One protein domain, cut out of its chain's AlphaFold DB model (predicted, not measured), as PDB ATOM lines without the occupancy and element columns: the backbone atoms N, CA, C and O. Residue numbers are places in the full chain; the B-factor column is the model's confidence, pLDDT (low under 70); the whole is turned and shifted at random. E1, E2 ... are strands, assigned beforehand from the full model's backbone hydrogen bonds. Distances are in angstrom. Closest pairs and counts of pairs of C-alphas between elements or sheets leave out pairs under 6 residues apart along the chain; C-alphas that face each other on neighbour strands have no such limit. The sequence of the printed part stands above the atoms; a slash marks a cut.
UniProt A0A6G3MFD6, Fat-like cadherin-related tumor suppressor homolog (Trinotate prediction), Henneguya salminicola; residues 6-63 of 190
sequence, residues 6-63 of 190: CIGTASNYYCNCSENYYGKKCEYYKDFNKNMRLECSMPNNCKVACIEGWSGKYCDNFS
ATOM      1  N   CYS A   6     149.461 241.426  96.524       87.62
ATOM      2  CA  CYS A   6     148.843 242.160  95.423       87.62
ATOM      3  C   CYS A   6     147.480 241.577  95.033       87.62
ATOM      4  O   CYS A   6     147.300 240.361  95.020       87.62
ATOM      5  N   ILE A   7     146.522 242.447  94.725       86.38
ATOM      6  CA  ILE A   7     145.142 242.123  94.362       86.38
ATOM      7  C   ILE A   7     144.798 242.902  93.086       86.38
ATOM      8  O   ILE A   7     145.041 244.107  93.018       86.38
ATOM      9  N   GLY A   8     144.244 242.229  92.076       84.56
ATOM     10  CA  GLY A   8     143.801 242.842  90.820       84.56
ATOM     11  C   GLY A   8     144.317 242.129  89.569       84.56
ATOM     12  O   GLY A   8     144.720 240.970  89.621       84.56
ATOM     13  N   THR A   9     144.280 242.833  88.439       84.12
ATOM     14  CA  THR A   9     144.658 242.336  87.103       84.12
ATOM     15  C   THR A   9     146.034 242.857  86.679       84.12
ATOM     16  O   THR A   9     146.559 243.795  87.271       84.12
ATOM     17  N   ALA A  10     146.621 242.299  85.615       78.00
ATOM     18  CA  ALA A  10     147.934 242.729  85.120       78.00
ATOM     19  C   ALA A  10     148.004 244.231  84.761       78.00
ATOM     20  O   ALA A  10     149.045 244.864  84.947       78.00
ATOM     21  N   SER A  11     146.900 244.816  84.285       77.75
ATOM     22  CA  SER A  11     146.802 246.237  83.927       77.75
ATOM     23  C   SER A  11     146.382 247.131  85.099       77.75
ATOM     24  O   SER A  11     146.804 248.287  85.164       77.75
ATOM     25  N   ASN A  12     145.605 246.605  86.049       80.75
ATOM     26  CA  ASN A  12     145.117 247.353  87.203       80.75
ATOM     27  C   ASN A  12     145.160 246.495  88.476       80.75
ATOM     28  O   ASN A  12     144.275 245.669  88.714       80.75
ATOM     29  N   TYR A  13     146.198 246.700  89.287       83.56
ATOM     30  CA  TYR A  13     146.425 245.986  90.540       83.56
ATOM     31  C   TYR A  13     146.854 246.929  91.665       83.56
ATOM     32  O   TYR A  13     147.441 247.993  91.440       83.56
ATOM     33  N   TYR A  14     146.583 246.490  92.890       83.00
ATOM     34  CA  TYR A  14     146.988 247.125  94.134       83.00
ATOM     35  C   TYR A  14     147.860 246.174  94.944       83.00
ATOM     36  O   TYR A  14     147.519 245.001  95.041       83.00
ATOM     37  N   CYS A  15     148.955 246.653  95.535       85.62
ATOM     38  CA  CYS A  15     149.813 245.843  96.397       85.62
ATOM     39  C   CYS A  15     149.789 246.378  97.825       85.62
ATOM     40  O   CYS A  15     150.218 247.498  98.075       85.62
ATOM     41  N   ASN A  16     149.324 245.550  98.758       85.94
ATOM     42  CA  ASN A  16     149.488 245.796 100.181       85.94
ATOM     43  C   ASN A  16     150.920 245.418 100.576       85.94
ATOM     44  O   ASN A  16     151.251 244.230 100.609       85.94
ATOM     45  N   CYS A  17     151.777 246.409 100.804       83.88
ATOM     46  CA  CYS A  17     153.182 246.180 101.118       83.88
ATOM     47  C   CYS A  17     153.397 245.853 102.597       83.88
ATOM     48  O   CYS A  17     152.732 246.409 103.469       83.88
ATOM     49  N   SER A  18     154.359 244.969 102.869       82.94
ATOM     50  CA  SER A  18     154.842 244.705 104.227       82.94
ATOM     51  C   SER A  18     155.408 245.966 104.872       82.94
ATOM     52  O   SER A  18     155.778 246.924 104.183       82.94
ATOM     53  N   GLU A  19     155.511 245.952 106.202       77.50
ATOM     54  CA  GLU A  19     156.146 247.030 106.950       77.50
ATOM     55  C   GLU A  19     157.516 247.348 106.340       77.50
ATOM     56  O   GLU A  19     158.292 246.456 106.003       77.50
ATOM     57  N   ASN A  20     157.780 248.635 106.142       77.88
ATOM     58  CA  ASN A  20     159.002 249.128 105.518       77.88
ATOM     59  C   ASN A  20     159.182 248.850 104.016       77.88
ATOM     60  O   ASN A  20     160.285 249.015 103.500       77.88
ATOM     61  N   TYR A  21     158.116 248.552 103.277       83.00
ATOM     62  CA  TYR A  21     158.154 248.545 101.813       83.00
ATOM     63  C   TYR A  21     157.098 249.458 101.196       83.00
ATOM     64  O   TYR A  21     156.028 249.679 101.757       83.00
ATOM     65  N   TYR A  22     157.410 250.011 100.027       79.56
ATOM     66  CA  TYR A  22     156.509 250.876  99.269       79.56
ATOM     67  C   TYR A  22     156.773 250.780  97.760       79.56
ATOM     68  O   TYR A  22     157.689 250.092  97.307       79.56
ATOM     69  N   GLY A  23     155.947 251.476  96.977       77.56
ATOM     70  CA  GLY A  23     155.962 251.434  95.515       77.56
ATOM     71  C   GLY A  23     154.852 250.553  94.948       77.56
ATOM     72  O   GLY A  23     154.138 249.868  95.682       77.56
ATOM     73  N   LYS A  24     154.695 250.570  93.620       81.25
ATOM     74  CA  LYS A  24     153.568 249.899  92.952       81.25
ATOM     75  C   LYS A  24     153.648 248.377  93.086       81.25
ATOM     76  O   LYS A  24     152.617 247.716  93.041       81.25
ATOM     77  N   LYS A  25     154.850 247.817  93.229       83.88
ATOM     78  CA  LYS A  25     155.153 246.382  93.372       83.88
ATOM     79  C   LYS A  25     155.812 246.043  94.721       83.88
ATOM     80  O   LYS A  25     156.284 244.909  94.883       83.88
ATOM     81  N   CYS A  26     155.818 246.986  95.668       84.62
ATOM     82  CA  CYS A  26     156.551 246.911  96.936       84.62
ATOM     83  C   CYS A  26     158.063 246.724  96.740       84.62
ATOM     84  O   CYS A  26     158.720 245.991  97.472       84.62
ATOM     85  N   GLU A  27     158.607 247.329  95.691       81.38
ATOM     86  CA  GLU A  27     159.989 247.176  95.242       81.38
ATOM     87  C   GLU A  27     160.983 248.052  96.019       81.38
ATOM     88  O   GLU A  27     162.180 247.779  95.983       81.38
ATOM     89  N   TYR A  28     160.504 249.066  96.746       78.00
ATOM     90  CA  TYR A  28     161.359 250.001  97.474       78.00
ATOM     91  C   TYR A  28     161.349 249.726  98.975       78.00
ATOM     92  O   TYR A  28     160.284 249.628  99.582       78.00
ATOM     93  N   TYR A  29     162.542 249.644  99.571       79.12
ATOM     94  CA  TYR A  29     162.725 249.541 101.017       79.12
ATOM     95  C   TYR A  29     162.707 250.922 101.675       79.12
ATOM     96  O   TYR A  29     163.227 251.913 101.153       79.12
ATOM     97  N   LYS A  30     162.082 250.971 102.842       74.00
ATOM     98  CA  LYS A  30     161.829 252.144 103.659       74.00
ATOM     99  C   LYS A  30     163.029 252.406 104.575       74.00
ATOM    100  O   LYS A  30     162.999 252.075 105.754       74.00
ATOM    101  N   ASP A  31     164.071 253.026 104.035       74.62
ATOM    102  CA  ASP A  31     165.167 253.585 104.835       74.62
ATOM    103  C   ASP A  31     164.865 255.059 105.153       74.62
ATOM    104  O   ASP A  31     165.285 255.970 104.440       74.62
ATOM    105  N   PHE A  32     164.002 255.295 106.150       76.75
ATOM    106  CA  PHE A  32     163.652 256.658 106.563       76.75
ATOM    107  C   PHE A  32     164.647 257.189 107.578       76.75
ATOM    108  O   PHE A  32     164.712 256.706 108.708       76.75
ATOM    109  N   ASN A  33     165.273 258.312 107.240       83.19
ATOM    110  CA  ASN A  33     165.670 259.256 108.272       83.19
ATOM    111  C   ASN A  33     164.452 260.100 108.715       83.19
ATOM    112  O   ASN A  33     163.403 260.144 108.064       83.19
ATOM    113  N   LYS A  34     164.605 260.833 109.821       89.12
ATOM    114  CA  LYS A  34     163.566 261.734 110.362       89.12
ATOM    115  C   LYS A  34     163.177 262.902 109.434       89.12
ATOM    116  O   LYS A  34     162.197 263.588 109.709       89.12
ATOM    117  N   ASN A  35     163.950 263.152 108.375       91.19
ATOM    118  CA  ASN A  35     163.790 264.271 107.444       91.19
ATOM    119  C   ASN A  35     163.138 263.859 106.115       91.19
ATOM    120  O   ASN A  35     163.032 264.660 105.184       91.19
ATOM    121  N   MET A  36     162.689 262.614 106.010       90.56
ATOM    122  CA  MET A  36     162.003 262.075 104.849       90.56
ATOM    123  C   MET A  36     160.516 261.863 105.158       90.56
ATOM    124  O   MET A  36     160.123 261.582 106.288       90.56
ATOM    125  N   ARG A  37     159.670 261.947 104.127       88.12
ATOM    126  CA  ARG A  37     158.262 261.526 104.158       88.12
ATOM    127  C   ARG A  37     157.885 260.734 102.905       88.12
ATOM    128  O   ARG A  37     158.504 260.893 101.856       88.12
ATOM    129  N   LEU A  38     156.851 259.906 103.005       85.31
ATOM    130  CA  LEU A  38     156.242 259.262 101.842       85.31
ATOM    131  C   LEU A  38     155.235 260.238 101.204       85.31
ATOM    132  O   LEU A  38     154.348 260.747 101.886       85.31
ATOM    133  N   GLU A  39     155.364 260.501  99.906       87.12
ATOM    134  CA  GLU A  39     154.383 261.231  99.100       87.12
ATOM    135  C   GLU A  39     153.713 260.264  98.128       87.12
ATOM    136  O   GLU A  39     154.361 259.737  97.223       87.12
ATOM    137  N   CYS A  40     152.416 260.035  98.312       81.12
ATOM    138  CA  CYS A  40     151.634 259.118  97.494       81.12
ATOM    139  C   CYS A  40     150.713 259.895  96.559       81.12
ATOM    140  O   CYS A  40     149.832 260.616  97.021       81.12
ATOM    141  N   SER A  41     150.893 259.730  95.248       82.94
ATOM    142  CA  SER A  41     149.933 260.250  94.264       82.94
ATOM    143  C   SER A  41     148.687 259.366  94.178       82.94
ATOM    144  O   SER A  41     147.610 259.845  93.853       82.94
ATOM    145  N   MET A  42     148.843 258.070  94.465       72.69
ATOM    146  CA  MET A  42     147.792 257.051  94.559       72.69
ATOM    147  C   MET A  42     148.177 256.071  95.679       72.69
ATOM    148  O   MET A  42     149.363 256.014  96.011       72.69
ATOM    149  N   PRO A  43     147.253 255.246  96.211       68.38
ATOM    150  CA  PRO A  43     147.522 254.344  97.341       68.38
ATOM    151  C   PRO A  43     148.769 253.452  97.201       68.38
ATOM    152  O   PRO A  43     149.372 253.098  98.204       68.38
ATOM    153  N   ASN A  44     149.189 253.144  95.966       67.12
ATOM    154  CA  ASN A  44     150.364 252.307  95.669       67.12
ATOM    155  C   ASN A  44     151.473 253.042  94.925       67.12
ATOM    156  O   ASN A  44     152.485 252.444  94.578       67.12
ATOM    157  N   ASN A  45     151.266 254.312  94.586       73.38
ATOM    158  CA  ASN A  45     152.250 255.093  93.852       73.38
ATOM    159  C   ASN A  45     152.827 256.141  94.790       73.38
ATOM    160  O   ASN A  45     152.453 257.316  94.745       73.38
ATOM    161  N   CYS A  46     153.678 255.653  95.684       78.75
ATOM    162  CA  CYS A  46     154.352 256.447  96.688       78.75
ATOM    163  C   CYS A  46     155.828 256.592  96.341       78.75
ATOM    164  O   CYS A  46     156.484 255.624  95.958       78.75
ATOM    165  N   LYS A  47     156.348 257.800  96.524       80.75
ATOM    166  CA  LYS A  47     157.773 258.115  96.447       80.75
ATOM    167  C   LYS A  47     158.244 258.663  97.787       80.75
ATOM    168  O   LYS A  47     157.465 259.271  98.520       80.75
ATOM    169  N   VAL A  48     159.521 258.486  98.095       84.31
ATOM    170  CA  VAL A  48     160.148 259.203  99.210       84.31
ATOM    171  C   VAL A  48     160.465 260.625  98.759       84.31
ATOM    172  O   VAL A  48     160.997 260.846  97.671       84.31
ATOM    173  N   ALA A  49     160.112 261.593  99.597       88.44
ATOM    174  CA  ALA A  49     160.415 263.001  99.414       88.44
ATOM    175  C   ALA A  49     160.984 263.579 100.712       88.44
ATOM    176  O   ALA A  49     160.625 263.148 101.807       88.44
ATOM    177  N   CYS A  50     161.844 264.588 100.603       92.19
ATOM    178  CA  CYS A  50     162.321 265.306 101.780       92.19
ATOM    179  C   CYS A  50     161.208 266.167 102.378       92.19
ATOM    180  O   CYS A  50     160.421 266.778 101.646       92.19
ATOM    181  N   ILE A  51     161.166 266.255 103.709       92.00
ATOM    182  CA  ILE A  51     160.335 267.251 104.384       92.00
ATOM    183  C   ILE A  51     160.830 268.663 104.036       92.00
ATOM    184  O   ILE A  51     161.972 268.864 103.613       92.00
ATOM    185  N   GLU A  52     159.966 269.662 104.212       93.12
ATOM    186  CA  GLU A  52     160.334 271.050 103.924       93.12
ATOM    187  C   GLU A  52     161.583 271.473 104.711       93.12
ATOM    188  O   GLU A  52     161.674 271.271 105.923       93.12
ATOM    189  N   GLY A  53     162.529 272.102 104.014       93.94
ATOM    190  CA  GLY A  53     163.803 272.540 104.584       93.94
ATOM    191  C   GLY A  53     164.951 271.537 104.460       93.94
ATOM    192  O   GLY A  53     166.065 271.850 104.871       93.94
ATOM    193  N   TRP A  54     164.705 270.368 103.866       93.69
ATOM    194  CA  TRP A  54     165.723 269.351 103.611       93.69
ATOM    195  C   TRP A  54     165.795 268.986 102.129       93.69
ATOM    196  O   TRP A  54     164.812 269.097 101.390       93.69
ATOM    197  N   SER A  55     166.975 268.572 101.677       92.94
ATOM    198  CA  SER A  55     167.237 268.186 100.292       92.94
ATOM    199  C   SER A  55     168.349 267.138 100.175       92.94
ATOM    200  O   SER A  55     168.985 266.751 101.156       92.94
ATOM    201  N   GLY A  56     168.577 266.669  98.946       89.31
ATOM    202  CA  GLY A  56     169.511 265.590  98.630       89.31
ATOM    203  C   GLY A  56     168.815 264.234  98.518       89.31
ATOM    204  O   GLY A  56     167.664 264.081  98.919       89.31
ATOM    205  N   LYS A  57     169.525 263.242  97.967       85.25
ATOM    206  CA  LYS A  57     169.007 261.874  97.777       85.25
ATOM    207  C   LYS A  57     168.527 261.250  99.090       85.25
ATOM    208  O   LYS A  57     167.529 260.541  99.098       85.25
ATOM    209  N   TYR A  58     169.234 261.560 100.174       86.56
ATOM    210  CA  TYR A  58     168.961 261.053 101.513       86.56
ATOM    211  C   TYR A  58     168.399 262.128 102.461       86.56
ATOM    212  O   TYR A  58     168.258 261.891 103.649       86.56
ATOM    213  N   CYS A  59     168.025 263.313 101.963       91.50
ATOM    214  CA  CYS A  59     167.451 264.382 102.795       91.50
ATOM    215  C   CYS A  59     168.322 264.793 103.999       91.50
ATOM    216  O   CYS A  59     167.796 265.157 105.051       91.50
ATOM    217  N   ASP A  60     169.644 264.742 103.836       91.19
ATOM    218  CA  ASP A  60     170.622 265.067 104.883       91.19
ATOM    219  C   ASP A  60     171.126 266.512 104.795       91.19
ATOM    220  O   ASP A  60     171.796 267.004 105.702       91.19
ATOM    221  N   ASN A  61     170.771 267.226 103.723       91.62
ATOM    222  CA  ASN A  61     171.214 268.595 103.509       91.62
ATOM    223  C   ASN A  61     170.114 269.575 103.903       91.62
ATOM    224  O   ASN A  61     169.020 269.561 103.339       91.62
ATOM    225  N   PHE A  62     170.420 270.477 104.829       92.50
ATOM    226  CA  PHE A  62     169.523 271.571 105.181       92.50
ATOM    227  C   PHE A  62     169.509 272.617 104.055       92.50
ATOM    228  O   PHE A  62     170.562 273.090 103.627       92.50
ATOM    229  N   SER A  63     168.334 272.936 103.507       93.88
ATOM    230  CA  SER A  63     168.229 273.664 102.236       93.88
ATOM    231  C   SER A  63     166.920 274.434 102.063       93.88
ATOM    232  O   SER A  63     165.841 273.972 102.429       93.88
TER     233      SER A  63
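Overview. This is residues 6 to 63 of the 190 residues of the protein "Fat-like cadherin-related tumor suppressor homolog (Trinotate prediction)" of Henneguya salminicola (UniProt A0A6G3MFD6). With little regular structure, this is a loose rod: the larger strand hairpin E3-E4 and the looped stretch 17 to 35 make its middle, the small hairpin E1-E2 lies at one end, and the looped tail 51 to 63 makes the other. The printed part has 58 residues, four named strands in the order E1, E2, E3, E4 in two antiparallel two-stranded sheets, and no named helix; it is all strand, though these hold only 20 residues. The radius of gyration of the C-alphas is 13.2 A, and the spans are 42 by 19 by 13 A.

Along the chain. Find C-alpha 36 at (162.003, 262.075, 104.849); E3, residues 36 to 42, runs 18.3 A from there. E4, residues 45 to 50, runs 16.4 A to C-alpha 50 at (162.321, 265.306, 101.780). E1, residues 6 to 8, begins at (148.843, 242.160, 95.423); E2 is residues 13 to 16.

Arrangement. In the hairpin E3 and E4, antiparallel at 152 degrees, look for N 39 and O 47, 2.8 A apart. In the hairpin E1 and E2, at 153 degrees, N 7 and O 14 are 2.8 A apart. The two hairpins are apart. Residues 21 to 22 pair with 28 to 29, and 54 to 55 with 61 to 62, both antiparallel.

Size, cuts and confidence. The C-alphas farthest apart, of Thr 9 and Phe 62, are 42.4 A apart. The printed part has no cut; the link E2 to E3 is long, and residues 43 to 44 are under pLDDT 70.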